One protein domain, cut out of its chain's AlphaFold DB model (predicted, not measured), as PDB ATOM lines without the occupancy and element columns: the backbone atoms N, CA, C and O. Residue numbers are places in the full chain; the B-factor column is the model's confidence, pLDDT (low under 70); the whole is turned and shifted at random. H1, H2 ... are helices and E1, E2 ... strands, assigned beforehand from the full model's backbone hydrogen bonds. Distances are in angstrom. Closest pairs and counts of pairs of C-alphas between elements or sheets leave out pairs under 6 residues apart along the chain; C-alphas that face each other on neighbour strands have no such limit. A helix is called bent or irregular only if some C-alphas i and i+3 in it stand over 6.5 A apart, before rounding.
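What this domain is: This is residues 172 to 367 of the 367 residues of an uncharacterized protein of Lottia gigantea (UniProt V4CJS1). Three twisted antiparallel sheets, E1 to E4, E5 to E8 and E9 to E11, follow one another like slats of a fan, partly face to face and closest along their first strands, E1 with E5 and E5 with E9. A small hairpin, E12 and E13, lies beyond E11, and three very short helices sit at the sheets' margins. The printed part has 196 residues, in the order E1 E2 E3 E4 H1 E5 E6 E7 E8 H2 H3 E9 E10 E11 E12 E13; the sheets' orders are E1 E2 E3 E4, E5 E6 E7 E8, E9 E10 E11 and E12 E13. It is mostly strand and compact, with a radius of gyration of the C-alphas of 18.7 A and spans of 66 by 46 by 30 A.

How they stand to each other: E1 (175 to 183), E2 (187 to 198), E3 (201 to 211) and E4 (226 to 235) form a meander, each strand the antiparallel neighbour of the one before, in a strongly twisted sheet. N 179 and O 191 are 2.8 A apart, N 192 and O 207 2.9 A, and N 204 and O 232 2.9 A. H1 (236 to 239) only grazes this sheet and the next, a meander of E5 (252 to 256), E6 (263 to 267), E7 (276 to 281) and E8 (286 to 291). There N 255 and O 264 are 3.0 A apart, N 265 and O 278 2.8 A, and N 279 and O 288 2.8 A. The closest C-alphas of E1 and E5 are those of Ser 175 and Tyr 252, 5.5 A apart. H2 (293 to 296, irregular, C-alphas 293 and 296 being 7.2 A apart) and H3 (305 to 308) only graze the third meander, E9 (310 to 315), E10 (321 to 326) and E11 (330 to 335). N 314 and O 323 are 2.9 A apart, and N 324 and O 332 2.8 A. The three sheets form a stack, face to face in turn; the closest C-alphas of E5 and E9 are those of Ser 255 and Val 314, 6.4 A apart. The hairpin E12 (342 to 347) and E13 (350 to 355) has N 345 and O 352 at 2.9 A; the closest C-alphas of E11 and E12 are those of Val 333 and Ile 343, 7.4 A apart. The helices are too short for O i to N i+4 pairs; their single O i to N i+3 pair is within range in H1 and H3, not in H2.

Where its parts are: E1 begins at C-alpha 175 (14.328, 32.458, 11.989) and spans 24.7 A. E2 spans 33.2 A, E3 32.0 A and E4 30.1 A. E13 ends at C-alpha 355 (11.347, 52.522, 31.717).

The domain as a whole: The C-alphas farthest apart, those of Glu 220 and Gln 367, are 67.8 A apart. The printed part has no cut; the links E3 to E4 and H1 to E5 are long. Residues 214 to 223 and 362 to 367 have pLDDT under 70.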
ATOM      1  N   LEU A 172      11.622  24.025  14.464       92.69
ATOM      2  CA  LEU A 172      10.488  24.951  14.576       92.69
ATOM      3  C   LEU A 172      10.906  26.349  15.046       92.69
ATOM      4  O   LEU A 172      10.154  27.304  14.856       92.69
ATOM      5  N   GLU A 173      12.071  26.475  15.673       94.12
ATOM      6  CA  GLU A 173      12.654  27.739  16.122       94.12
ATOM      7  C   GLU A 173      13.211  28.623  15.009       94.12
ATOM      8  O   GLU A 173      13.563  29.770  15.281       94.12
ATOM      9  N   THR A 174      13.327  28.083  13.795       94.19
ATOM     10  CA  THR A 174      14.067  28.708  12.700       94.19
ATOM     11  C   THR A 174      13.608  30.140  12.436       94.19
ATOM     12  O   THR A 174      12.415  30.412  12.276       94.19
ATOM     13  N   SER A 175      14.570  31.056  12.327       95.25
ATOM     14  CA  SER A 175      14.328  32.458  11.989       95.25
ATOM     15  C   SER A 175      15.146  32.874  10.778       95.25
ATOM     16  O   SER A 175      16.339  32.585  10.705       95.25
ATOM     17  N   THR A 176      14.515  33.558   9.822       95.12
ATOM     18  CA  THR A 176      15.171  34.002   8.585       95.12
ATOM     19  C   THR A 176      14.934  35.477   8.334       95.12
ATOM     20  O   THR A 176      13.797  35.955   8.431       95.12
ATOM     21  N   ASN A 177      16.000  36.177   7.959       95.62
ATOM     22  CA  ASN A 177      15.966  37.592   7.625       95.62
ATOM     23  C   ASN A 177      17.000  37.892   6.538       95.62
ATOM     24  O   ASN A 177      18.023  37.216   6.452       95.62
ATOM     25  N   GLY A 178      16.741  38.902   5.718       94.81
ATOM     26  CA  GLY A 178      17.676  39.347   4.700       94.81
ATOM     27  C   GLY A 178      17.499  40.821   4.383       94.81
ATOM     28  O   GLY A 178      16.431  41.391   4.602       94.81
ATOM     29  N   THR A 179      18.562  41.428   3.871       94.50
ATOM     30  CA  THR A 179      18.589  42.837   3.497       94.50
ATOM     31  C   THR A 179      19.472  43.063   2.276       94.50
ATOM     32  O   THR A 179      20.491  42.393   2.089       94.50
ATOM     33  N   PHE A 180      19.069  44.029   1.458       94.38
ATOM     34  CA  PHE A 180      19.900  44.602   0.408       94.38
ATOM     35  C   PHE A 180      20.506  45.900   0.923       94.38
ATOM     36  O   PHE A 180      19.800  46.726   1.500       94.38
ATOM     37  N   TYR A 181      21.791  46.097   0.663       91.94
ATOM     38  CA  TYR A 181      22.515  47.292   1.070       91.94
ATOM     39  C   TYR A 181      23.580  47.657   0.042       91.94
ATOM     40  O   TYR A 181      24.014  46.831  -0.762       91.94
ATOM     41  N   GLU A 182      24.004  48.914   0.081       89.25
ATOM     42  CA  GLU A 182      25.102  49.414  -0.738       89.25
ATOM     43  C   GLU A 182      26.345  49.552   0.139       89.25
ATOM     44  O   GLU A 182      26.355  50.295   1.124       89.25
ATOM     45  N   SER A 183      27.392  48.812  -0.210       84.94
ATOM     46  CA  SER A 183      28.710  48.917   0.402       84.94
ATOM     47  C   SER A 183      29.579  49.850  -0.426       84.94
ATOM     48  O   SER A 183      29.678  49.705  -1.640       84.94
ATOM     49  N   GLN A 184      30.287  50.766   0.233       79.06
ATOM     50  CA  GLN A 184      31.263  51.628  -0.445       79.06
ATOM     51  C   GLN A 184      32.406  50.828  -1.089       79.06
ATOM     52  O   GLN A 184      33.020  51.303  -2.037       79.06
ATOM     53  N   ILE A 185      32.689  49.630  -0.567       75.88
ATOM     54  CA  ILE A 185      33.801  48.780  -1.010       75.88
ATOM     55  C   ILE A 185      33.304  47.687  -1.958       75.88
ATOM     56  O   ILE A 185      33.920  47.435  -2.983       75.88
ATOM     57  N   CYS A 186      32.198  47.023  -1.611       73.88
ATOM     58  CA  CYS A 186      31.705  45.848  -2.339       73.88
ATOM     59  C   CYS A 186      30.564  46.162  -3.318       73.88
ATOM     60  O   CYS A 186      30.029  45.242  -3.934       73.88
ATOM     61  N   GLY A 187      30.151  47.428  -3.421       84.06
ATOM     62  CA  GLY A 187      28.991  47.836  -4.206       84.06
ATOM     63  C   GLY A 187      27.684  47.253  -3.665       84.06
ATOM     64  O   GLY A 187      27.506  47.075  -2.455       84.06
ATOM     65  N   SER A 188      26.773  46.935  -4.581       89.94
ATOM     66  CA  SER A 188      25.442  46.428  -4.254       89.94
ATOM     67  C   SER A 188      25.543  45.001  -3.720       89.94
ATOM     68  O   SER A 188      26.036  44.098  -4.401       89.94
ATOM     69  N   CYS A 189      25.078  44.791  -2.493       92.81
ATOM     70  CA  CYS A 189      25.160  43.518  -1.791       92.81
ATOM     71  C   CYS A 189      23.784  43.094  -1.268       92.81
ATOM     72  O   CYS A 189      22.917  43.915  -0.964       92.81
ATOM     73  N   CYS A 190      23.593  41.787  -1.125       94.69
ATOM     74  CA  CYS A 190      22.470  41.213  -0.398       94.69
ATOM     75  C   CYS A 190      22.984  40.174   0.582       94.69
ATOM     76  O   CYS A 190      23.773  39.301   0.221       94.69
ATOM     77  N   GLN A 191      22.503  40.243   1.817       95.00
ATOM     78  CA  GLN A 191      22.735  39.213   2.814       95.00
ATOM     79  C   GLN A 191      21.416  38.619   3.247       95.00
ATOM     80  O   GLN A 191      20.458  39.334   3.525       95.00
ATOM     81  N   TRP A 192      21.382  37.299   3.322       96.38
ATOM     82  CA  TRP A 192      20.280  36.559   3.901       96.38
ATOM     83  C   TRP A 192      20.838  35.574   4.910       96.38
ATOM     84  O   TRP A 192      21.813  34.889   4.624       96.38
ATOM     85  N   SER A 193      20.229  35.507   6.086       96.69
ATOM     86  CA  SER A 193      20.633  34.595   7.143       96.69
ATOM     87  C   SER A 193      19.482  33.755   7.637       96.69
ATOM     88  O   SER A 193      18.352  34.233   7.777       96.69
ATOM     89  N   VAL A 194      19.822  32.526   8.004       96.19
ATOM     90  CA  VAL A 194      18.973  31.614   8.755       96.19
ATOM     91  C   VAL A 194      19.626  31.240  10.075       96.19
ATOM     92  O   VAL A 194      20.821  30.955  10.138       96.19
ATOM     93  N   VAL A 195      18.820  31.269  11.132       96.50
ATOM     94  CA  VAL A 195      19.211  30.990  12.512       96.50
ATOM     95  C   VAL A 195      18.405  29.801  13.009       96.50
ATOM     96  O   VAL A 195      17.178  29.830  12.918       96.50
ATOM     97  N   PHE A 196      19.076  28.774  13.523       96.31
ATOM     98  CA  PHE A 196      18.445  27.543  14.010       96.31
ATOM     99  C   PHE A 196      19.354  26.810  15.004       96.31
ATOM    100  O   PHE A 196      20.540  27.128  15.125       96.31
ATOM    101  N   ASN A 197      18.814  25.820  15.715       94.94
ATOM    102  CA  ASN A 197      19.595  24.988  16.621       94.94
ATOM    103  C   ASN A 197      20.259  23.827  15.890       94.94
ATOM    104  O   ASN A 197      19.646  23.142  15.073       94.94
ATOM    105  N   HIS A 198      21.501  23.535  16.262       91.75
ATOM    106  CA  HIS A 198      22.173  22.302  15.878       91.75
ATOM    107  C   HIS A 198      22.922  21.730  17.082       91.75
ATOM    108  O   HIS A 198      23.898  22.312  17.561       91.75
ATOM    109  N   GLY A 199      22.445  20.597  17.603       89.00
ATOM    110  CA  GLY A 199      22.939  20.055  18.870       89.00
ATOM    111  C   GLY A 199      22.747  21.058  20.012       89.00
ATOM    112  O   GLY A 199      21.650  21.570  20.207       89.00
ATOM    113  N   ASN A 200      23.825  21.362  20.744       91.06
ATOM    114  CA  ASN A 200      23.832  22.349  21.835       91.06
ATOM    115  C   ASN A 200      24.338  23.736  21.392       91.06
ATOM    116  O   ASN A 200      25.013  24.447  22.139       91.06
ATOM    117  N   SER A 201      24.131  24.102  20.128       93.75
ATOM    118  CA  SER A 201      24.636  25.353  19.565       93.75
ATOM    119  C   SER A 201      23.591  26.068  18.726       93.75
ATOM    120  O   SER A 201      22.782  25.442  18.043       93.75
ATOM    121  N   VAL A 202      23.677  27.395  18.738       94.94
ATOM    122  CA  VAL A 202      22.960  28.270  17.816       94.94
ATOM    123  C   VAL A 202      23.797  28.401  16.552       94.94
ATOM    124  O   VAL A 202      24.947  28.844  16.599       94.94
ATOM    125  N   CYS A 203      23.226  27.998  15.425       95.38
ATOM    126  CA  CYS A 203      23.845  28.082  14.113       95.38
ATOM    127  C   CYS A 203      23.278  29.268  13.343       95.38
ATOM    128  O   CYS A 203      22.064  29.446  13.267       95.38
ATOM    129  N   VAL A 204      24.168  30.040  12.723       96.31
ATOM    130  CA  VAL A 204      23.818  31.083  11.758       96.31
ATOM    131  C   VAL A 204      24.433  30.699  10.421       96.31
ATOM    132  O   VAL A 204      25.628  30.409  10.330       96.31
ATOM    133  N   ARG A 205      23.612  30.623   9.377       95.81
ATOM    134  CA  ARG A 205      24.069  30.406   8.001       95.81
ATOM    135  C   ARG A 205      23.700  31.626   7.198       95.81
ATOM    136  O   ARG A 205      22.531  31.997   7.179       95.81
ATOM    137  N   THR A 206      24.686  32.236   6.562       96.12
ATOM    138  CA  THR A 206      24.512  33.476   5.815       96.12
ATOM    139  C   THR A 206      24.862  33.242   4.357       96.12
ATOM    140  O   THR A 206      25.989  32.869   4.047       96.12
ATOM    141  N   LEU A 207      23.904  33.503   3.475       96.06
ATOM    142  CA  LEU A 207      24.108  33.675   2.045       96.06
ATOM    143  C   LEU A 207      24.488  35.133   1.781       96.06
ATOM    144  O   LEU A 207      23.699  36.042   2.048       96.06
ATOM    145  N   LEU A 208      25.685  35.349   1.249       95.06
ATOM    146  CA  LEU A 208      26.163  36.641   0.782       95.06
ATOM    147  C   LEU A 208      26.170  36.660  -0.744       95.06
ATOM    148  O   LEU A 208      26.823  35.844  -1.391       95.06
ATOM    149  N   LEU A 209      25.462  37.631  -1.304       94.44
ATOM    150  CA  LEU A 209      25.437  37.928  -2.726       94.44
ATOM    151  C   LEU A 209      26.120  39.274  -2.940       94.44
ATOM    152  O   LEU A 209      25.686  40.279  -2.370       94.44
ATOM    153  N   ARG A 210      27.161  39.308  -3.772       92.00
ATOM    154  CA  ARG A 210      27.767  40.563  -4.235       92.00
ATOM    155  C   ARG A 210      27.504  40.727  -5.720       92.00
ATOM    156  O   ARG A 210      27.740  39.808  -6.507       92.00
ATOM    157  N   PHE A 211      27.009  41.896  -6.095       88.56
ATOM    158  CA  PHE A 211      26.740  42.241  -7.480       88.56
ATOM    159  C   PHE A 211      27.862  43.164  -7.959       88.56
ATOM    160  O   PHE A 211      27.918  44.303  -7.491       88.56
ATOM    161  N   PRO A 212      28.741  42.696  -8.866       78.38
ATOM    162  CA  PRO A 212      29.844  43.505  -9.359       78.38
ATOM    163  C   PRO A 212      29.345  44.814  -9.954       78.38
ATOM    164  O   PRO A 212      28.281  44.869 -10.591       78.38
ATOM    165  N   SER A 213      30.133  45.863  -9.765       71.00
ATOM    166  CA  SER A 213      29.855  47.146 -10.394       71.00
ATOM    167  C   SER A 213      30.004  47.036 -11.923       71.00
ATOM    168  O   SER A 213      30.742  46.182 -12.423       71.00
ATOM    169  N   PRO A 214      29.349  47.911 -12.710       63.91
ATOM    170  CA  PRO A 214      29.472  47.902 -14.171       63.91
ATOM    171  C   PRO A 214      30.921  47.995 -14.670       63.91
ATOM    172  O   PRO A 214      31.228  47.504 -15.752       63.91
ATOM    173  N   HIS A 215      31.812  48.600 -13.877       59.88
ATOM    174  CA  HIS A 215      33.231  48.744 -14.194       59.88
ATOM    175  C   HIS A 215      34.029  47.438 -14.030       59.88
ATOM    176  O   HIS A 215      35.000  47.232 -14.750       59.88
ATOM    177  N   GLU A 216      33.615  46.538 -13.133       58.81
ATOM    178  CA  GLU A 216      34.274  45.239 -12.893       58.81
ATOM    179  C   GLU A 216      33.870  44.182 -13.935       58.81
ATOM    180  O   GLU A 216      34.663  43.308 -14.298       58.81
ATOM    181  N   LEU A 217      32.657  44.314 -14.484       58.16
ATOM    182  CA  LEU A 217      32.111  43.460 -15.547       58.16
ATOM    183  C   LEU A 217      32.807  43.645 -16.910       58.16
ATOM    184  O   LEU A 217      32.511  42.906 -17.843       58.16
ATOM    185  N   LEU A 218      33.731  44.606 -17.039       55.06
ATOM    186  CA  LEU A 218      34.554  44.794 -18.244       55.06
ATOM    187  C   LEU A 218      35.603  43.684 -18.432       55.06
ATOM    188  O   LEU A 218      36.226  43.602 -19.487       55.06
ATOM    189  N   SER A 219      35.808  42.833 -17.422       56.31
ATOM    190  CA  SER A 219      36.639  41.638 -17.538       56.31
ATOM    191  C   SER A 219      35.793  40.442 -18.000       56.31
ATOM    192  O   SER A 219      34.829  40.064 -17.337       56.31
ATOM    193  N   GLU A 220      36.161  39.825 -19.127       52.94
ATOM    194  CA  GLU A 220      35.379  38.775 -19.823       52.94
ATOM    195  C   GLU A 220      35.101  37.501 -18.990       52.94
ATOM    196  O   GLU A 220      34.304  36.662 -19.400       52.94
ATOM    197  N   ASN A 221      35.697  37.370 -17.797       55.25
ATOM    198  CA  ASN A 221      35.573  36.210 -16.908       55.25
ATOM    199  C   ASN A 221      34.905  36.512 -15.548       55.25
ATOM    200  O   ASN A 221      34.922  35.655 -14.661       55.25
ATOM    201  N   CYS A 222      34.351  37.710 -15.328       54.56
ATOM    202  CA  CYS A 222      33.734  38.045 -14.041       54.56
ATOM    203  C   CYS A 222      32.310  37.458 -13.935       54.56
ATOM    204  O   CYS A 222      31.477  37.722 -14.808       54.56
ATOM    205  N   PRO A 223      31.985  36.674 -12.887       65.62
ATOM    206  CA  PRO A 223      30.632  36.163 -12.706       65.62
ATOM    207  C   PRO A 223      29.645  37.317 -12.493       65.62
ATOM    208  O   PRO A 223      29.942  38.310 -11.836       65.62
ATOM    209  N   THR A 224      28.426  37.175 -13.011       77.81
ATOM    210  CA  THR A 224      27.394  38.225 -12.931       77.81
ATOM    211  C   THR A 224      26.930  38.523 -11.501       77.81
ATOM    212  O   THR A 224      26.397  39.615 -11.255       77.81
ATOM    213  N   VAL A 225      27.124  37.555 -10.597       86.62
ATOM    214  CA  VAL A 225      26.871  37.595  -9.151       86.62
ATOM    215  C   VAL A 225      27.909  36.712  -8.452       86.62
ATOM    216  O   VAL A 225      28.078  35.549  -8.820       86.62
ATOM    217  N   HIS A 226      28.573  37.231  -7.420       89.94
ATOM    218  CA  HIS A 226      29.386  36.420  -6.514       89.94
ATOM    219  C   HIS A 226      28.521  35.888  -5.377       89.94
ATOM    220  O   HIS A 226      27.774  36.644  -4.755       89.94
ATOM    221  N   ILE A 227      28.643  34.592  -5.108       93.06
ATOM    222  CA  ILE A 227      27.844  33.868  -4.123       93.06
ATOM    223  C   ILE A 227      28.801  33.259  -3.104       93.06
ATOM    224  O   ILE A 227      29.647  32.439  -3.458       93.06
ATOM    225  N   GLU A 228      28.650  33.637  -1.841       92.75
ATOM    226  CA  GLU A 228      29.448  33.128  -0.725       92.75
ATOM    227  C   GLU A 228      28.526  32.654   0.403       92.75
ATOM    228  O   GLU A 228      27.503  33.275   0.694       92.75
ATOM    229  N   TRP A 229      28.900  31.556   1.062       94.19
ATOM    230  CA  TRP A 229      28.212  31.045   2.246       94.19
ATOM    231  C   TRP A 229      29.116  31.172   3.467       94.19
ATOM    232  O   TRP A 229      30.251  30.699   3.454       94.19
ATOM    233  N   CYS A 230      28.596  31.773   4.536       93.62
ATOM    234  CA  CYS A 230      29.258  31.837   5.834       93.62
ATOM    235  C   CYS A 230      28.498  30.981   6.854       93.62
ATOM    236  O   CYS A 230      27.266  31.031   6.936       93.62
ATOM    237  N   CYS A 231      29.238  30.188   7.628       94.38
ATOM    238  CA  CYS A 231      28.694  29.235   8.587       94.38
ATOM    239  C   CYS A 231      29.246  29.526   9.979       94.38
ATOM    240  O   CYS A 231      30.372  29.149  10.287       94.38
ATOM    241  N   LEU A 232      28.435  30.155  10.824       94.94
ATOM    242  CA  LEU A 232      28.802  30.499  12.195       94.94
ATOM    243  C   LEU A 232      28.063  29.599  13.185       94.94
ATOM    244  O   LEU A 232      26.918  29.193  12.952       94.94
ATOM    245  N   GLN A 233      28.723  29.254  14.286       94.62
ATOM    246  CA  GLN A 233      28.156  28.386  15.311       94.62
ATOM    247  C   GLN A 233      28.641  28.800  16.696       94.62
ATOM    248  O   GLN A 233      29.841  28.884  16.956       94.62
ATOM    249  N   TYR A 234      27.692  28.994  17.606       94.06
ATOM    250  CA  TYR A 234      27.964  29.436  18.968       94.06
ATOM    251  C   TYR A 234      27.320  28.481  19.968       94.06
ATOM    252  O   TYR A 234      26.123  28.205  19.886       94.06
ATOM    253  N   SER A 235      28.105  27.975  20.924       93.44
ATOM    254  CA  SER A 235      27.560  27.163  22.021       93.44
ATOM    255  C   SER A 235      26.563  27.983  22.838       93.44
ATOM    256  O   SER A 235      26.836  29.148  23.144       93.44
ATOM    257  N   ILE A 236      25.443  27.368  23.226       91.75
ATOM    258  CA  ILE A 236      24.427  28.018  24.062       91.75
ATOM    259  C   ILE A 236      25.022  28.506  25.396       91.75
ATOM    260  O   ILE A 236      24.685  29.594  25.864       91.75
ATOM    261  N   ASP A 237      26.010  27.781  25.927       89.12
ATOM    262  CA  ASP A 237      26.688  28.103  27.189       89.12
ATOM    263  C   ASP A 237      27.467  29.425  27.120       89.12
ATOM    264  O   ASP A 237      27.687  30.078  28.142       89.12
ATOM    265  N   LYS A 238      27.890  29.833  25.911       88.00
ATOM    266  CA  LYS A 238      28.565  31.121  25.681       88.00
ATOM    267  C   LYS A 238      27.587  32.298  25.686       88.00
ATOM    268  O   LYS A 238      28.021  33.425  25.896       88.00
ATOM    269  N   ILE A 239      26.298  32.051  25.445       88.31
ATOM    270  CA  ILE A 239      25.255  33.084  25.447       88.31
ATOM    271  C   ILE A 239      24.822  33.364  26.886       88.31
ATOM    272  O   ILE A 239      24.841  34.504  27.350       88.31
ATOM    273  N   ASN A 240      24.441  32.313  27.604       87.25
ATOM    274  CA  ASN A 240      24.165  32.354  29.032       87.25
ATOM    275  C   ASN A 240      24.268  30.921  29.567       87.25
ATOM    276  O   ASN A 240      23.731  30.001  28.955       87.25
ATOM    277  N   LYS A 241      24.912  30.724  30.722       85.50
ATOM    278  CA  LYS A 241      25.099  29.388  31.324       85.50
ATOM    279  C   LYS A 241      23.783  28.666  31.626       85.50
ATOM    280  O   LYS A 241      23.772  27.446  31.715       85.50
ATOM    281  N   ASN A 242      22.696  29.418  31.790       87.31
ATOM    282  CA  ASN A 242      21.380  28.885  32.128       87.31
ATOM    283  C   ASN A 242      20.419  28.878  30.923       87.31
ATOM    284  O   ASN A 242      19.224  28.638  31.095       87.31
ATOM    285  N   CYS A 243      20.907  29.183  29.715       87.81
ATOM    286  CA  CYS A 243      20.107  29.050  28.504       87.81
ATOM    287  C   CYS A 243      19.922  27.578  28.136       87.81
ATOM    288  O   CYS A 243      20.846  26.774  28.218       87.81
ATOM    289  N   GLU A 244      18.734  27.259  27.635       90.62
ATOM    290  CA  GLU A 244      18.411  25.947  27.091       90.62
ATOM    291  C   GLU A 244      18.117  26.057  25.591       90.62
ATOM    292  O   GLU A 244      17.729  27.109  25.071       90.62
ATOM    293  N   ILE A 245      18.254  24.936  24.886       91.50
ATOM    294  CA  ILE A 245      17.787  24.814  23.507       91.50
ATOM    295  C   ILE A 245      16.256  24.783  23.507       91.50
ATOM    296  O   ILE A 245      15.626  23.875  24.055       91.50
ATOM    297  N   VAL A 246      15.641  25.781  22.871       92.94
ATOM    298  CA  VAL A 246      14.185  25.886  22.742       92.94
ATOM    299  C   VAL A 246      13.791  25.645  21.289       92.94
ATOM    300  O   VAL A 246      13.932  26.528  20.450       92.94
ATOM    301  N   ASN A 247      13.240  24.465  20.999       94.00
ATOM    302  CA  ASN A 247      12.630  24.160  19.701       94.00
ATOM    303  C   ASN A 247      11.149  24.584  19.710       94.00
ATOM    304  O   ASN A 247      10.250  23.814  20.056       94.00
ATOM    305  N   SER A 248      10.888  25.862  19.436       93.88
ATOM    306  CA  SER A 248       9.526  26.386  19.320       93.88
ATOM    307  C   SER A 248       9.478  27.613  18.420       93.88
ATOM    308  O   SER A 248      10.381  28.444  18.451       93.88
ATOM    309  N   ARG A 249       8.379  27.782  17.678       92.62
ATOM    310  CA  ARG A 249       8.177  28.947  16.804       92.62
ATOM    311  C   ARG A 249       8.292  30.254  17.584       92.62
ATOM    312  O   ARG A 249       7.530  30.484  18.527       92.62
ATOM    313  N   GLY A 250       9.205  31.113  17.136       93.12
ATOM    314  CA  GLY A 250       9.521  32.392  17.770       93.12
ATOM    315  C   GLY A 250      10.572  32.307  18.878       93.12
ATOM    316  O   GLY A 250      10.790  33.308  19.550       93.12
ATOM    317  N   ALA A 251      11.223  31.156  19.087       94.94
ATOM    318  CA  ALA A 251      12.383  31.078  19.975       94.94
ATOM    319  C   ALA A 251      13.565  31.910  19.440       94.94
ATOM    320  O   ALA A 251      14.262  32.544  20.229       94.94
ATOM    321  N   TYR A 252      13.720  31.999  18.114       97.06
ATOM    322  CA  TYR A 252      14.571  32.996  17.473       97.06
ATOM    323  C   TYR A 252      13.748  34.024  16.704       97.06
ATOM    324  O   TYR A 252      12.852  33.682  15.931       97.06
ATOM    325  N   GLN A 253      14.107  35.292  16.872       96.69
ATOM    326  CA  GLN A 253      13.712  36.374  15.975       96.69
ATOM    327  C   GLN A 253      14.997  37.001  15.445       96.69
ATOM    328  O   GLN A 253      15.887  37.275  16.244       96.69
ATOM    329  N   SER A 254      15.120  37.209  14.132       96.81
ATOM    330  CA  SER A 254      16.311  37.804  13.514       96.81
ATOM    331  C   SER A 254      15.974  39.019  12.641       96.81
ATOM    332  O   SER A 254      14.904  39.094  12.034       96.81
ATOM    333  N   SER A 255      16.867  40.011  12.631       96.31
ATOM    334  CA  SER A 255      16.690  41.268  11.896       96.31
ATOM    335  C   SER A 255      18.041  41.883  11.564       96.31
ATOM    336  O   SER A 255      18.871  42.094  12.453       96.31
ATOM    337  N   TYR A 256      18.271  42.145  10.282       96.25
ATOM    338  CA  TYR A 256      19.476  42.807   9.803       96.25
ATOM    339  C   TYR A 256      19.417  44.319   9.983       96.25
ATOM    340  O   TYR A 256      18.377  44.935   9.749       96.25
ATOM    341  N   SER A 257      20.561  44.917  10.314       95.38
ATOM    342  CA  SER A 257      20.770  46.350  10.144       95.38
ATOM    343  C   SER A 257      20.632  46.734   8.668       95.38
ATOM    344  O   SER A 257      20.910  45.940   7.766       95.38
ATOM    345  N   ASN A 258      20.227  47.972   8.395       92.25
ATOM    346  CA  ASN A 258      20.004  48.459   7.031       92.25
ATOM    347  C   ASN A 258      21.297  48.495   6.192       92.25
ATOM    348  O   ASN A 258      21.233  48.510   4.968       92.25
ATOM    349  N   ASP A 259      22.465  48.497   6.843       91.62
ATOM    350  CA  ASP A 259      23.793  48.414   6.218       91.62
ATOM    351  C   ASP A 259      24.298  46.967   6.023       91.62
ATOM    352  O   ASP A 259      25.413  46.776   5.546       91.62
ATOM    353  N   GLY A 260      23.524  45.951   6.431       91.62
ATOM    354  CA  GLY A 260      23.882  44.527   6.346       91.62
ATOM    355  C   GLY A 260      24.989  44.062   7.300       91.62
ATOM    356  O   GLY A 260      25.254  42.866   7.408       91.62
ATOM    357  N   GLN A 261      25.624  44.966   8.045       92.00
ATOM    358  CA  GLN A 261      26.821  44.639   8.821       92.00
ATOM    359  C   GLN A 261      26.536  43.785  10.057       92.00
ATOM    360  O   GLN A 261      27.413  43.030  10.489       92.00
ATOM    361  N   ILE A 262      25.344  43.930  10.646       95.56
ATOM    362  CA  ILE A 262      24.970  43.295  11.907       95.56
ATOM    363  C   ILE A 262      23.622  42.600  11.760       95.56
ATOM    364  O   ILE A 262      22.626  43.185  11.338       95.56
ATOM    365  N   LEU A 263      23.581  41.347  12.195       97.00
ATOM    366  CA  LEU A 263      22.366  40.594  12.432       97.00
ATOM    367  C   LEU A 263      22.056  40.624  13.932       97.00
ATOM    368  O   LEU A 263      22.806  40.061  14.731       97.00
ATOM    369  N   ALA A 264      20.953  41.269  14.313       97.50
ATOM    370  CA  ALA A 264      20.382  41.112  15.647       97.50
ATOM    371  C   ALA A 264      19.589  39.802  15.703       97.50
ATOM    372  O   ALA A 264      18.825  39.501  14.782       97.50
ATOM    373  N   ILE A 265      19.755  39.037  16.780       97.50
ATOM    374  CA  ILE A 265      19.023  37.797  17.039       97.50
ATOM    375  C   ILE A 265      18.519  37.808  18.477       97.50
ATOM    376  O   ILE A 265      19.306  37.682  19.413       97.50
ATOM    377  N   ALA A 266      17.205  37.885  18.666       97.06
ATOM    378  CA  ALA A 266      16.614  37.628  19.969       97.06
ATOM    379  C   ALA A 266      16.577  36.118  20.222       97.06
ATOM    380  O   ALA A 266      15.993  35.362  19.445       97.06
ATOM    381  N   VAL A 267      17.196  35.695  21.320       96.44
ATOM    382  CA  VAL A 267      17.206  34.328  21.840       96.44
ATOM    383  C   VAL A 267      16.205  34.266  22.979       96.44
ATOM    384  O   VAL A 267      16.503  34.607  24.126       96.44
ATOM    385  N   ASN A 268      14.988  33.861  22.643       95.81
ATOM    386  CA  ASN A 268      13.886  33.784  23.581       95.81
ATOM    387  C   ASN A 268      13.947  32.482  24.383       95.81
ATOM    388  O   ASN A 268      13.969  31.382  23.831       95.81
ATOM    389  N   GLN A 269      13.925  32.610  25.707       94.50
ATOM    390  CA  GLN A 269      14.032  31.486  26.632       94.50
ATOM    391  C   GLN A 269      12.714  31.230  27.367       94.50
ATOM    392  O   GLN A 269      11.850  32.103  27.486       94.50
ATOM    393  N   ARG A 270      12.534  30.012  27.891       92.12
ATOM    394  CA  ARG A 270      11.351  29.666  28.711       92.12
ATOM    395  C   ARG A 270      11.244  30.533  29.966       92.12
ATOM    396  O   ARG A 270      10.135  30.812  30.416       92.12
ATOM    397  N   SER A 271      12.394  30.946  30.487       92.44
ATOM    398  CA  SER A 271      12.537  31.927  31.552       92.44
ATOM    399  C   SER A 271      13.026  33.257  30.965       92.44
ATOM    400  O   SER A 271      14.090  33.282  30.336       92.44
ATOM    401  N   PRO A 272      12.296  34.369  31.157       91.56
ATOM    402  CA  PRO A 272      12.726  35.698  30.715       91.56
ATOM    403  C   PRO A 272      14.089  36.119  31.267       91.56
ATOM    404  O   PRO A 272      14.798  36.869  30.601       91.56
ATOM    405  N   ALA A 273      14.486  35.607  32.438       91.19
ATOM    406  CA  ALA A 273      15.793  35.876  33.045       91.19
ATOM    407  C   ALA A 273      16.980  35.532  32.135       91.19
ATOM    408  O   ALA A 273      18.031  36.155  32.245       91.19
ATOM    409  N   TYR A 274      16.808  34.550  31.249       92.88
ATOM    410  CA  TYR A 274      17.874  34.036  30.389       92.88
ATOM    411  C   TYR A 274      17.718  34.472  28.932       92.88
ATOM    412  O   TYR A 274      18.504  34.070  28.082       92.88
ATOM    413  N   SER A 275      16.701  35.280  28.617       94.31
ATOM    414  CA  SER A 275      16.529  35.781  27.255       94.31
ATOM    415  C   SER A 275      17.598  36.828  26.943       94.31
ATOM    416  O   SER A 275      17.890  37.706  27.759       94.31
ATOM    417  N   ALA A 276      18.179  36.736  25.751       95.50
ATOM    418  CA  ALA A 276      19.299  37.571  25.333       95.50
ATOM    419  C   ALA A 276      19.119  38.054  23.890       95.50
ATOM    420  O   ALA A 276      18.371  37.468  23.110       95.50
ATOM    421  N   MET A 277      19.827  39.117  23.536       96.31
ATOM    422  CA  MET A 277      20.001  39.605  22.178       96.31
ATOM    423  C   MET A 277      21.443  39.336  21.747       96.31
ATOM    424  O   MET A 277      22.386  39.786  22.397       96.31
ATOM    425  N   LEU A 278      21.624  38.608  20.651       96.44
ATOM    426  CA  LEU A 278      22.917  38.464  19.995       96.44
ATOM    427  C   LEU A 278      23.034  39.528  18.915       96.44
ATOM    428  O   LEU A 278      22.103  39.729  18.139       96.44
ATOM    429  N   PHE A 279      24.196  40.149  18.825       96.88
ATOM    430  CA  PHE A 279      24.581  40.945  17.677       96.88
ATOM    431  C   PHE A 279      25.766  40.265  17.012       96.88
ATOM    432  O   PHE A 279      26.838  40.147  17.606       96.88
ATOM    433  N   ILE A 280      25.548  39.784  15.793       95.56
ATOM    434  CA  ILE A 280      26.541  39.022  15.043       95.56
ATOM    435  C   ILE A 280      26.896  39.803  13.795       95.56
ATOM    436  O   ILE A 280      25.998  40.247  13.083       95.56
ATOM    437  N   SER A 281      28.185  39.932  13.500       94.69
ATOM    438  CA  SER A 281      28.626  40.342  12.170       94.69
ATOM    439  C   SER A 281      29.001  39.106  11.352       94.69
ATOM    440  O   SER A 281      30.036  38.494  11.625       94.69
ATOM    441  N   PRO A 282      28.194  38.719  10.342       89.19
ATOM    442  CA  PRO A 282      28.452  37.507   9.569       89.19
ATOM    443  C   PRO A 282      29.779  37.518   8.805       89.19
ATOM    444  O   PRO A 282      30.297  36.462   8.465       89.19
ATOM    445  N   LEU A 283      30.307  38.709   8.505       86.81
ATOM    446  CA  LEU A 283      31.528  38.882   7.716       86.81
ATOM    447  C   LEU A 283      32.800  38.820   8.567       86.81
ATOM    448  O   LEU A 283      33.857  38.484   8.042       86.81
ATOM    449  N   THR A 284      32.714  39.153   9.858       89.69
ATOM    450  CA  THR A 284      33.880  39.222  10.757       89.69
ATOM    451  C   THR A 284      33.837  38.198  11.889       89.69
ATOM    452  O   THR A 284      34.688  38.256  12.772       89.69
ATOM    453  N   ASP A 285      32.839  37.305  11.905       90.25
ATOM    454  CA  ASP A 285      32.599  36.316  12.973       90.25
ATOM    455  C   ASP A 285      32.679  36.928  14.384       90.25
ATOM    456  O   ASP A 285      33.254  36.392  15.330       90.25
ATOM    457  N   THR A 286      32.143  38.139  14.522       91.75
ATOM    458  CA  THR A 286      32.130  38.846  15.802       91.75
ATOM    459  C   THR A 286      30.770  38.659  16.449       91.75
ATOM    460  O   THR A 286      29.758  39.050  15.868       91.75
ATOM    461  N   LEU A 287      30.760  38.086  17.653       93.88
ATOM    462  CA  LEU A 287      29.570  37.900  18.477       93.88
ATOM    463  C   LEU A 287      29.621  38.832  19.686       93.88
ATOM    464  O   LEU A 287      30.561  38.782  20.479       93.88
ATOM    465  N   LEU A 288      28.555  39.603  19.874       95.19
ATOM    466  CA  LEU A 288      28.274  40.310  21.115       95.19
ATOM    467  C   LEU A 288      26.946  39.825  21.694       95.19
ATOM    468  O   LEU A 288      25.963  39.668  20.973       95.19
ATOM    469  N   VAL A 289      26.924  39.592  23.004       95.19
ATOM    470  CA  VAL A 289      25.746  39.114  23.730       95.19
ATOM    471  C   VAL A 289      25.282  40.196  24.691       95.19
ATOM    472  O   VAL A 289      26.052  40.658  25.527       95.19
ATOM    473  N   SER A 290      24.014  40.567  24.582       94.69
ATOM    474  CA  SER A 290      23.345  41.546  25.429       94.69
ATOM    475  C   SER A 290      22.185  40.879  26.158       94.69
ATOM    476  O   SER A 290      21.394  40.159  25.552       94.69
ATOM    477  N   GLN A 291      22.088  41.055  27.472       92.44
ATOM    478  CA  GLN A 291      21.024  40.428  28.256       92.44
ATOM    479  C   GLN A 291      19.753  41.286  28.201       92.44
ATOM    480  O   GLN A 291      19.811  42.511  28.253       92.44
ATOM    481  N   LEU A 292      18.580  40.648  28.149       92.50
ATOM    482  CA  LEU A 292      17.291  41.356  28.202       92.50
ATOM    483  C   LEU A 292      16.789  41.564  29.641       92.50
ATOM    484  O   LEU A 292      15.635  41.928  29.844       92.50
ATOM    485  N   HIS A 293      17.623  41.292  30.650       87.62
ATOM    486  CA  HIS A 293      17.360  41.544  32.073       87.62
ATOM    487  C   HIS A 293      15.928  41.206  32.536       87.62
ATOM    488  O   HIS A 293      15.293  41.971  33.261       87.62
ATOM    489  N   GLY A 294      15.393  40.056  32.109       84.75
ATOM    490  CA  GLY A 294      14.066  39.611  32.533       84.75
ATOM    491  C   GLY A 294      12.879  40.201  31.768       84.75
ATOM    492  O   GLY A 294      11.744  39.987  32.186       84.75
ATOM    493  N   CYS A 295      13.098  40.927  30.670       88.44
ATOM    494  CA  CYS A 295      12.047  41.454  29.793       88.44
ATOM    495  C   CYS A 295      10.990  42.322  30.516       88.44
ATOM    496  O   CYS A 295       9.803  42.277  30.184       88.44
ATOM    497  N   GLY A 296      11.408  43.075  31.540       84.50
ATOM    498  CA  GLY A 296      10.539  43.964  32.322       84.50
ATOM    499  C   GLY A 296       9.798  43.300  33.489       84.50
ATOM    500  O   GLY A 296       9.021  43.964  34.178       84.50
ATOM    501  N   LEU A 297      10.032  42.011  33.754       87.38
ATOM    502  CA  LEU A 297       9.490  41.323  34.927       87.38
ATOM    503  C   LEU A 297      10.286  41.626  36.195       87.38
ATOM    504  O   LEU A 297      11.510  41.529  36.218       87.38
ATOM    505  N   LYS A 298       9.568  41.845  37.302       82.94
ATOM    506  CA  LYS A 298      10.171  41.907  38.645       82.94
ATOM    507  C   LYS A 298      10.716  40.554  39.110       82.94
ATOM    508  O   LYS A 298      11.714  40.505  39.813       82.94
ATOM    509  N   GLN A 299      10.038  39.468  38.737       85.56
ATOM    510  CA  GLN A 299      10.457  38.092  39.006       85.56
ATOM    511  C   GLN A 299      10.711  37.411  37.660       85.56
ATOM    512  O   GLN A 299       9.768  36.935  37.031       85.56
ATOM    513  N   PRO A 300      11.950  37.421  37.157       83.62
ATOM    514  CA  PRO A 300      12.230  37.000  35.790       83.62
ATOM    515  C   PRO A 300      12.389  35.482  35.640       83.62
ATOM    516  O   PRO A 300      12.386  34.990  34.520       83.62
ATOM    517  N   GLU A 301      12.478  34.728  36.740       85.31
ATOM    518  CA  GLU A 301      12.679  33.267  36.742       85.31
ATOM    519  C   GLU A 301      11.397  32.450  36.477       85.31
ATOM    520  O   GLU A 301      11.374  31.225  36.610       85.31
ATOM    521  N   THR A 302      10.294  33.107  36.108       84.50
ATOM    522  CA  THR A 302       9.032  32.404  35.843       84.50
ATOM    523  C   THR A 302       9.150  31.516  34.607       84.50
ATOM    524  O   THR A 302       9.763  31.883  33.608       84.50
ATOM    525  N   ARG A 303       8.457  30.373  34.615       77.25
ATOM    526  CA  ARG A 303       8.360  29.487  33.439       77.25
ATOM    527  C   ARG A 303       7.400  29.997  32.354       77.25
ATOM    528  O   ARG A 303       7.240  29.348  31.323       77.25
ATOM    529  N   HIS A 304       6.763  31.150  32.562       81.69
ATOM    530  CA  HIS A 304       5.799  31.751  31.634       81.69
ATOM    531  C   HIS A 304       6.468  32.706  30.634       81.69
ATOM    532  O   HIS A 304       5.861  33.678  30.183       81.69
ATOM    533  N   GLY A 305       7.720  32.434  30.250       83.94
ATOM    534  CA  GLY A 305       8.506  33.355  29.436       83.94
ATOM    535  C   GLY A 305       7.956  33.610  28.045       83.94
ATOM    536  O   GLY A 305       8.205  34.674  27.492       83.94
ATOM    537  N   ARG A 306       7.118  32.712  27.514       90.06
ATOM    538  CA  ARG A 306       6.523  32.866  26.179       90.06
ATOM    539  C   ARG A 306       5.741  34.170  26.004       90.06
ATOM    540  O   ARG A 306       5.718  34.713  24.906       90.06
ATOM    541  N   GLN A 307       5.134  34.697  27.069       90.19
ATOM    542  CA  GLN A 307       4.438  35.991  27.034       90.19
ATOM    543  C   GLN A 307       5.399  37.181  26.891       90.19
ATOM    544  O   GLN A 307       4.994  38.249  26.455       90.19
ATOM    545  N   TYR A 308       6.674  36.996  27.211       92.44
ATOM    546  CA  TYR A 308       7.710  38.029  27.223       92.44
ATOM    547  C   TYR A 308       8.746  37.831  26.115       92.44
ATOM    548  O   TYR A 308       9.755  38.529  26.079       92.44
ATOM    549  N   TRP A 309       8.512  36.876  25.212       95.00
ATOM    550  CA  TRP A 309       9.357  36.671  24.043       95.00
ATOM    551  C   TRP A 309       9.301  37.881  23.127       95.00
ATOM    552  O   TRP A 309       8.217  38.410  22.867       95.00
ATOM    553  N   VAL A 310      10.462  38.265  22.605       96.25
ATOM    554  CA  VAL A 310      10.567  39.210  21.497       96.25
ATOM    555  C   VAL A 310       9.828  38.609  20.310       96.25
ATOM    556  O   VAL A 310      10.188  37.541  19.816       96.25
ATOM    557  N   LYS A 311       8.755  39.277  19.900       93.88
ATOM    558  CA  LYS A 311       7.867  38.843  18.827       93.88
ATOM    559  C   LYS A 311       8.305  39.391  17.480       93.88
ATOM    560  O   LYS A 311       8.225  38.679  16.484       93.88
ATOM    561  N   ASP A 312       8.725  40.648  17.458       93.50
ATOM    562  CA  ASP A 312       9.211  41.302  16.253       93.50
ATOM    563  C   ASP A 312      10.239  42.375  16.602       93.50
ATOM    564  O   ASP A 312      10.284  42.859  17.740       93.50
ATOM    565  N   MET A 313      11.073  42.721  15.626       95.06
ATOM    566  CA  MET A 313      12.101  43.732  15.798       95.06
ATOM    567  C   MET A 313      12.554  44.373  14.490       95.06
ATOM    568  O   MET A 313      12.651  43.728  13.444       95.06
ATOM    569  N   VAL A 314      12.888  45.654  14.581       93.94
ATOM    570  CA  VAL A 314      13.277  46.482  13.444       93.94
ATOM    571  C   VAL A 314      14.394  47.433  13.849       93.94
ATOM    572  O   VAL A 314      14.399  47.972  14.958       93.94
ATOM    573  N   TRP A 315      15.353  47.628  12.952       95.38
ATOM    574  CA  TRP A 315      16.418  48.604  13.137       95.38
ATOM    575  C   TRP A 315      15.935  50.010  12.792       95.38
ATOM    576  O   TRP A 315      15.149  50.202  11.862       95.38
ATOM    577  N   THR A 316      16.425  51.006  13.525       94.12
ATOM    578  CA  THR A 316      16.253  52.409  13.142       94.12
ATOM    579  C   THR A 316      16.993  52.698  11.837       94.12
ATOM    580  O   THR A 316      17.928  51.990  11.467       94.12
ATOM    581  N   VAL A 317      16.575  53.740  11.117       89.56
ATOM    582  CA  VAL A 317      17.115  54.082   9.785       89.56
ATOM    583  C   VAL A 317      18.633  54.310   9.816       89.56
ATOM    584  O   VAL A 317      19.343  53.897   8.905       89.56
ATOM    585  N   ASP A 318      19.133  54.914  10.890       91.69
ATOM    586  CA  ASP A 318      20.553  55.174  11.152       91.69
ATOM    587  C   ASP A 318      21.319  53.958  11.712       91.69
ATOM    588  O   ASP A 318      22.514  54.046  11.991       91.69
ATOM    589  N   ASN A 319      20.640  52.820  11.882       93.56
ATOM    590  CA  ASN A 319      21.144  51.598  12.500       93.56
ATOM    591  C   ASN A 319      21.634  51.769  13.945       93.56
ATOM    592  O   ASN A 319      22.325  50.884  14.440       93.56
ATOM    593  N   LEU A 320      21.321  52.867  14.637       93.75
ATOM    594  CA  LEU A 320      21.815  53.105  15.998       93.75
ATOM    595  C   LEU A 320      21.068  52.300  17.056       93.75
ATOM    596  O   LEU A 320      21.643  51.994  18.101       93.75
ATOM    597  N   PHE A 321      19.816  51.940  16.792       95.62
ATOM    598  CA  PHE A 321      18.994  51.181  17.718       95.62
ATOM    599  C   PHE A 321      18.250  50.051  17.019       95.62
ATOM    600  O   PHE A 321      17.938  50.115  15.829       95.62
ATOM    601  N   VAL A 322      17.902  49.034  17.800       96.25
ATOM    602  CA  VAL A 322      16.917  48.024  17.425       96.25
ATOM    603  C   VAL A 322      15.718  48.154  18.356       96.25
ATOM    604  O   VAL A 322      15.845  48.079  19.578       96.25
ATOM    605  N   ALA A 323      14.548  48.401  17.774       95.44
ATOM    606  CA  ALA A 323      13.283  48.423  18.487       95.44
ATOM    607  C   ALA A 323      12.674  47.021  18.465       95.44
ATOM    608  O   ALA A 323      12.618  46.379  17.416       95.44
ATOM    609  N   CYS A 324      12.200  46.555  19.614       95.50
ATOM    610  CA  CYS A 324      11.613  45.236  19.787       95.50
ATOM    611  C   CYS A 324      10.234  45.356  20.431       95.50
ATOM    612  O   CYS A 324      10.038  46.149  21.354       95.50
ATOM    613  N   ILE A 325       9.298  44.513  19.999       94.12
ATOM    614  CA  ILE A 325       8.012  44.323  20.673       94.12
ATOM    615  C   ILE A 325       7.930  42.908  21.236       94.12
ATOM    616  O   ILE A 325       8.287  41.936  20.570       94.12
ATOM    617  N   LEU A 326       7.476  42.790  22.479       94.06
ATOM    618  CA  LEU A 326       7.276  41.515  23.159       94.06
ATOM    619  C   LEU A 326       5.860  40.974  22.909       94.06
ATOM    620  O   LEU A 326       4.944  41.727  22.580       94.06
ATOM    621  N   ASN A 327       5.641  39.677  23.128       92.00
ATOM    622  CA  ASN A 327       4.315  39.049  23.009       92.00
ATOM    623  C   ASN A 327       3.246  39.660  23.936       92.00
ATOM    624  O   ASN A 327       2.059  39.593  23.626       92.00
ATOM    625  N   ASN A 328       3.648  40.266  25.053       89.88
ATOM    626  CA  ASN A 328       2.754  40.985  25.959       89.88
ATOM    627  C   ASN A 328       2.455  42.426  25.509       89.88
ATOM    628  O   ASN A 328       1.746  43.142  26.211       89.88
ATOM    629  N   GLY A 329       3.019  42.842  24.369       89.81
ATOM    630  CA  GLY A 329       2.887  44.165  23.767       89.81
ATOM    631  C   GLY A 329       3.701  45.269  24.442       89.81
ATOM    632  O   GLY A 329       3.480  46.452  24.174       89.81
ATOM    633  N   SER A 330       4.659  44.897  25.297       92.12
ATOM    634  CA  SER A 330       5.685  45.823  25.773       92.12
ATOM    635  C   SER A 330       6.712  46.086  24.679       92.12
ATOM    636  O   SER A 330       7.094  45.171  23.950       92.12
ATOM    637  N   VAL A 331       7.181  47.323  24.588       93.50
ATOM    638  CA  VAL A 331       8.244  47.737  23.675       93.50
ATOM    639  C   VAL A 331       9.515  48.015  24.458       93.50
ATOM    640  O   VAL A 331       9.480  48.580  25.551       93.50
ATOM    641  N   THR A 332      10.631  47.599  23.879       95.00
ATOM    642  CA  THR A 332      11.978  47.901  24.352       95.00
ATOM    643  C   THR A 332      12.843  48.317  23.172       95.00
ATOM    644  O   THR A 332      12.539  48.006  22.019       95.00
ATOM    645  N   VAL A 333      13.911  49.043  23.453       95.62
ATOM    646  CA  VAL A 333      14.863  49.537  22.467       95.62
ATOM    647  C   VAL A 333      16.238  49.198  23.006       95.62
ATOM    648  O   VAL A 333      16.513  49.442  24.178       95.62
ATOM    649  N   LEU A 334      17.092  48.627  22.168       95.69
ATOM    650  CA  LEU A 334      18.487  48.371  22.497       95.69
ATOM    651  C   LEU A 334      19.360  49.259  21.622       95.69
ATOM    652  O   LEU A 334      19.062  49.452  20.441       95.69
ATOM    653  N   SER A 335      20.447  49.786  22.178       93.94
ATOM    654  CA  SER A 335      21.482  50.409  21.353       93.94
ATOM    655  C   SER A 335      22.181  49.348  20.503       93.94
ATOM    656  O   SER A 335      22.319  48.196  20.922       93.94
ATOM    657  N   ARG A 336      22.673  49.735  19.324       91.06
ATOM    658  CA  ARG A 336      23.533  48.899  18.481       91.06
ATOM    659  C   ARG A 336      24.668  48.342  19.334       91.06
ATOM    660  O   ARG A 336      25.411  49.110  19.936       91.06
ATOM    661  N   LEU A 337      24.786  47.013  19.374       86.25
ATOM    662  CA  LEU A 337      25.812  46.307  20.149       86.25
ATOM    663  C   LEU A 337      25.745  46.537  21.673       86.25
ATOM    664  O   LEU A 337      26.759  46.385  22.350       86.25
ATOM    665  N   GLY A 338      24.587  46.907  22.229       86.31
ATOM    666  CA  GLY A 338      24.475  47.219  23.655       86.31
ATOM    667  C   GLY A 338      23.225  46.683  24.341       86.31
ATOM    668  O   GLY A 338      22.509  45.823  23.824       86.31
ATOM    669  N   GLU A 339      23.006  47.177  25.554       88.19
ATOM    670  CA  GLU A 339      21.905  46.798  26.443       88.19
ATOM    671  C   GLU A 339      20.614  47.584  26.145       88.19
ATOM    672  O   GLU A 339      20.644  48.592  25.422       88.19
ATOM    673  N   PRO A 340      19.459  47.135  26.678       92.94
ATOM    674  CA  PRO A 340      18.232  47.919  26.656       92.94
ATOM    675  C   PRO A 340      18.444  49.340  27.191       92.94
ATOM    676  O   PRO A 340      19.078  49.547  28.226       92.94
ATOM    677  N   VAL A 341      17.885  50.335  26.502       94.69
ATOM    678  CA  VAL A 341      17.939  51.744  26.912       94.69
ATOM    679  C   VAL A 341      16.638  52.168  27.583       94.69
ATOM    680  O   VAL A 341      15.574  51.603  27.338       94.69
ATOM    681  N   VAL A 342      16.719  53.178  28.449       94.88
ATOM    682  CA  VAL A 342      15.532  53.736  29.103       94.88
ATOM    683  C   VAL A 342      14.755  54.555  28.081       94.88
ATOM    684  O   VAL A 342      15.316  55.460  27.465       94.88
ATOM    685  N   ILE A 343      13.466  54.274  27.934       95.06
ATOM    686  CA  ILE A 343      12.576  54.957  26.999       95.06
ATOM    687  C   ILE A 343      11.583  55.797  27.795       95.06
ATOM    688  O   ILE A 343      11.068  55.362  28.829       95.06
ATOM    689  N   HIS A 344      11.291  56.992  27.301       94.38
ATOM    690  CA  HIS A 344      10.203  57.840  27.773       94.38
ATOM    691  C   HIS A 344       9.408  58.325  26.564       94.38
ATOM    692  O   HIS A 344       9.998  58.818  25.607       94.38
ATOM    693  N   ILE A 345       8.093  58.123  26.587       92.25
ATOM    694  CA  ILE A 345       7.180  58.471  25.498       92.25
ATOM    695  C   ILE A 345       6.259  59.579  25.991       92.25
ATOM    696  O   ILE A 345       5.544  59.364  26.968       92.25
ATOM    697  N   ALA A 346       6.243  60.721  25.308       91.88
ATOM    698  CA  ALA A 346       5.392  61.859  25.644       91.88
ATOM    699  C   ALA A 346       4.760  62.481  24.387       91.88
ATOM    700  O   ALA A 346       5.352  62.450  23.315       91.88
ATOM    701  N   GLY A 347       3.562  63.056  24.493       89.12
ATOM    702  CA  GLY A 347       2.877  63.743  23.384       89.12
ATOM    703  C   GLY A 347       1.474  63.196  23.118       89.12
ATOM    704  O   GLY A 347       1.122  62.116  23.579       89.12
ATOM    705  N   CYS A 348       0.629  63.954  22.411       82.44
ATOM    706  CA  CYS A 348      -0.783  63.603  22.167       82.44
ATOM    707  C   CYS A 348      -1.550  63.127  23.428       82.44
ATOM    708  O   CYS A 348      -2.339  62.185  23.355       82.44
ATOM    709  N   SER A 349      -1.314  63.764  24.582       82.50
ATOM    710  CA  SER A 349      -1.887  63.390  25.893       82.50
ATOM    711  C   SER A 349      -1.474  62.007  26.426       82.50
ATOM    712  O   SER A 349      -2.106  61.485  27.344       82.50
ATOM    713  N   ILE A 350      -0.422  61.414  25.865       83.69
ATOM    714  CA  ILE A 350       0.231  60.200  26.351       83.69
ATOM    715  C   ILE A 350       1.517  60.623  27.065       83.69
ATOM    716  O   ILE A 350       2.276  61.432  26.537       83.69
ATOM    717  N   ASP A 351       1.751  60.075  28.253       89.56
ATOM    718  CA  ASP A 351       3.007  60.205  28.996       89.56
ATOM    719  C   ASP A 351       3.291  58.865  29.690       89.56
ATOM    720  O   ASP A 351       2.561  58.453  30.595       89.56
ATOM    721  N   ILE A 352       4.271  58.112  29.183       89.31
ATOM    722  CA  ILE A 352       4.586  56.750  29.632       89.31
ATOM    723  C   ILE A 352       6.100  56.598  29.778       89.31
ATOM    724  O   ILE A 352       6.869  56.825  28.843       89.31
ATOM    725  N   GLY A 353       6.526  56.123  30.946       89.31
ATOM    726  CA  GLY A 353       7.931  55.929  31.296       89.31
ATOM    727  C   GLY A 353       8.385  56.928  32.362       89.31
ATOM    728  O   GLY A 353       7.543  57.561  32.994       89.31
ATOM    729  N   PRO A 354       9.698  57.057  32.607       93.31
ATOM    730  CA  PRO A 354      10.803  56.344  31.961       93.31
ATOM    731  C   PRO A 354      10.906  54.865  32.383       93.31
ATOM    732  O   PRO A 354      10.830  54.549  33.568       93.31
ATOM    733  N   ASN A 355      11.103  53.946  31.431       93.50
ATOM    734  CA  ASN A 355      11.347  52.522  31.717       93.50
ATOM    735  C   ASN A 355      12.085  51.824  30.556       93.50
ATOM    736  O   ASN A 355      12.046  52.303  29.427       93.50
ATOM    737  N   TYR A 356      12.729  50.681  30.807       93.81
ATOM    738  CA  TYR A 356      13.351  49.841  29.765       93.81
ATOM    739  C   TYR A 356      12.321  49.080  28.919       93.81
ATOM    740  O   TYR A 356      12.575  48.745  27.760       93.81
ATOM    741  N   TYR A 357      11.159  48.801  29.514       93.88
ATOM    742  CA  TYR A 357      10.044  48.094  28.893       93.88
ATOM    743  C   TYR A 357       8.767  48.899  29.125       93.88
ATOM    744  O   TYR A 357       8.334  49.061  30.268       93.88
ATOM    745  N   LEU A 358       8.174  49.423  28.051       92.19
ATOM    746  CA  LEU A 358       6.951  50.224  28.114       92.19
ATOM    747  C   LEU A 358       5.767  49.448  27.525       92.19
ATOM    748  O   LEU A 358       5.854  49.012  26.378       92.19
ATOM    749  N   PRO A 359       4.649  49.283  28.253       88.81
ATOM    750  CA  PRO A 359       3.468  48.601  27.734       88.81
ATOM    751  C   PRO A 359       2.729  49.508  26.739       88.81
ATOM    752  O   PRO A 359       1.973  50.387  27.141       88.81
ATOM    753  N   LEU A 360       2.948  49.306  25.435       82.12
ATOM    754  CA  LEU A 360       2.304  50.105  24.383       82.12
ATOM    755  C   LEU A 360       1.035  49.465  23.830       82.12
ATOM    756  O   LEU A 360       0.095  50.167  23.459       82.12
ATOM    757  N   HIS A 361       0.988  48.139  23.785       73.12
ATOM    758  CA  HIS A 361      -0.183  47.407  23.336       73.12
ATOM    759  C   HIS A 361      -0.607  46.441  24.443       73.12
ATOM    760  O   HIS A 361      -0.102  45.323  24.476       73.12
ATOM    761  N   PRO A 362      -1.506  46.817  25.372       55.78
ATOM    762  CA  PRO A 362      -1.936  45.879  26.396       55.78
ATOM    763  C   PRO A 362      -2.470  44.615  25.716       55.78
ATOM    764  O   PRO A 362      -3.226  44.691  24.741       55.78
ATOM    765  N   LEU A 363      -2.040  43.448  26.203       49.88
ATOM    766  CA  LEU A 363      -2.720  42.187  25.933       49.88
ATOM    767  C   LEU A 363      -4.203  42.419  26.224       49.88
ATOM    768  O   LEU A 363      -4.606  42.540  27.382       49.88
ATOM    769  N   VAL A 364      -5.020  42.515  25.175       41.59
ATOM    770  CA  VAL A 364      -6.462  42.383  25.334       41.59
ATOM    771  C   VAL A 364      -6.654  40.924  25.706       41.59
ATOM    772  O   VAL A 364      -6.690  40.052  24.839       41.59
ATOM    773  N   HIS A 365      -6.699  40.640  27.006       32.12
ATOM    774  CA  HIS A 365      -7.318  39.423  27.489       32.12
ATOM    775  C   HIS A 365      -8.771  39.498  27.023       32.12
ATOM    776  O   HIS A 365      -9.601  40.162  27.638       32.12
ATOM    777  N   ILE A 366      -9.055  38.890  25.873       29.58
ATOM    778  CA  ILE A 366     -10.413  38.495  25.537       29.58
ATOM    779  C   ILE A 366     -10.719  37.403  26.562       29.58
ATOM    780  O   ILE A 366     -10.233  36.281  26.419       29.58
ATOM    781  N   GLN A 367     -11.356  37.799  27.665       26.75
ATOM    782  CA  GLN A 367     -11.959  36.874  28.620       26.75
ATOM    783  C   GLN A 367     -13.087  36.103  27.946       26.75
ATOM    784  O   GLN A 367     -13.812  36.719  27.127       26.75
TER     785      GLN A 367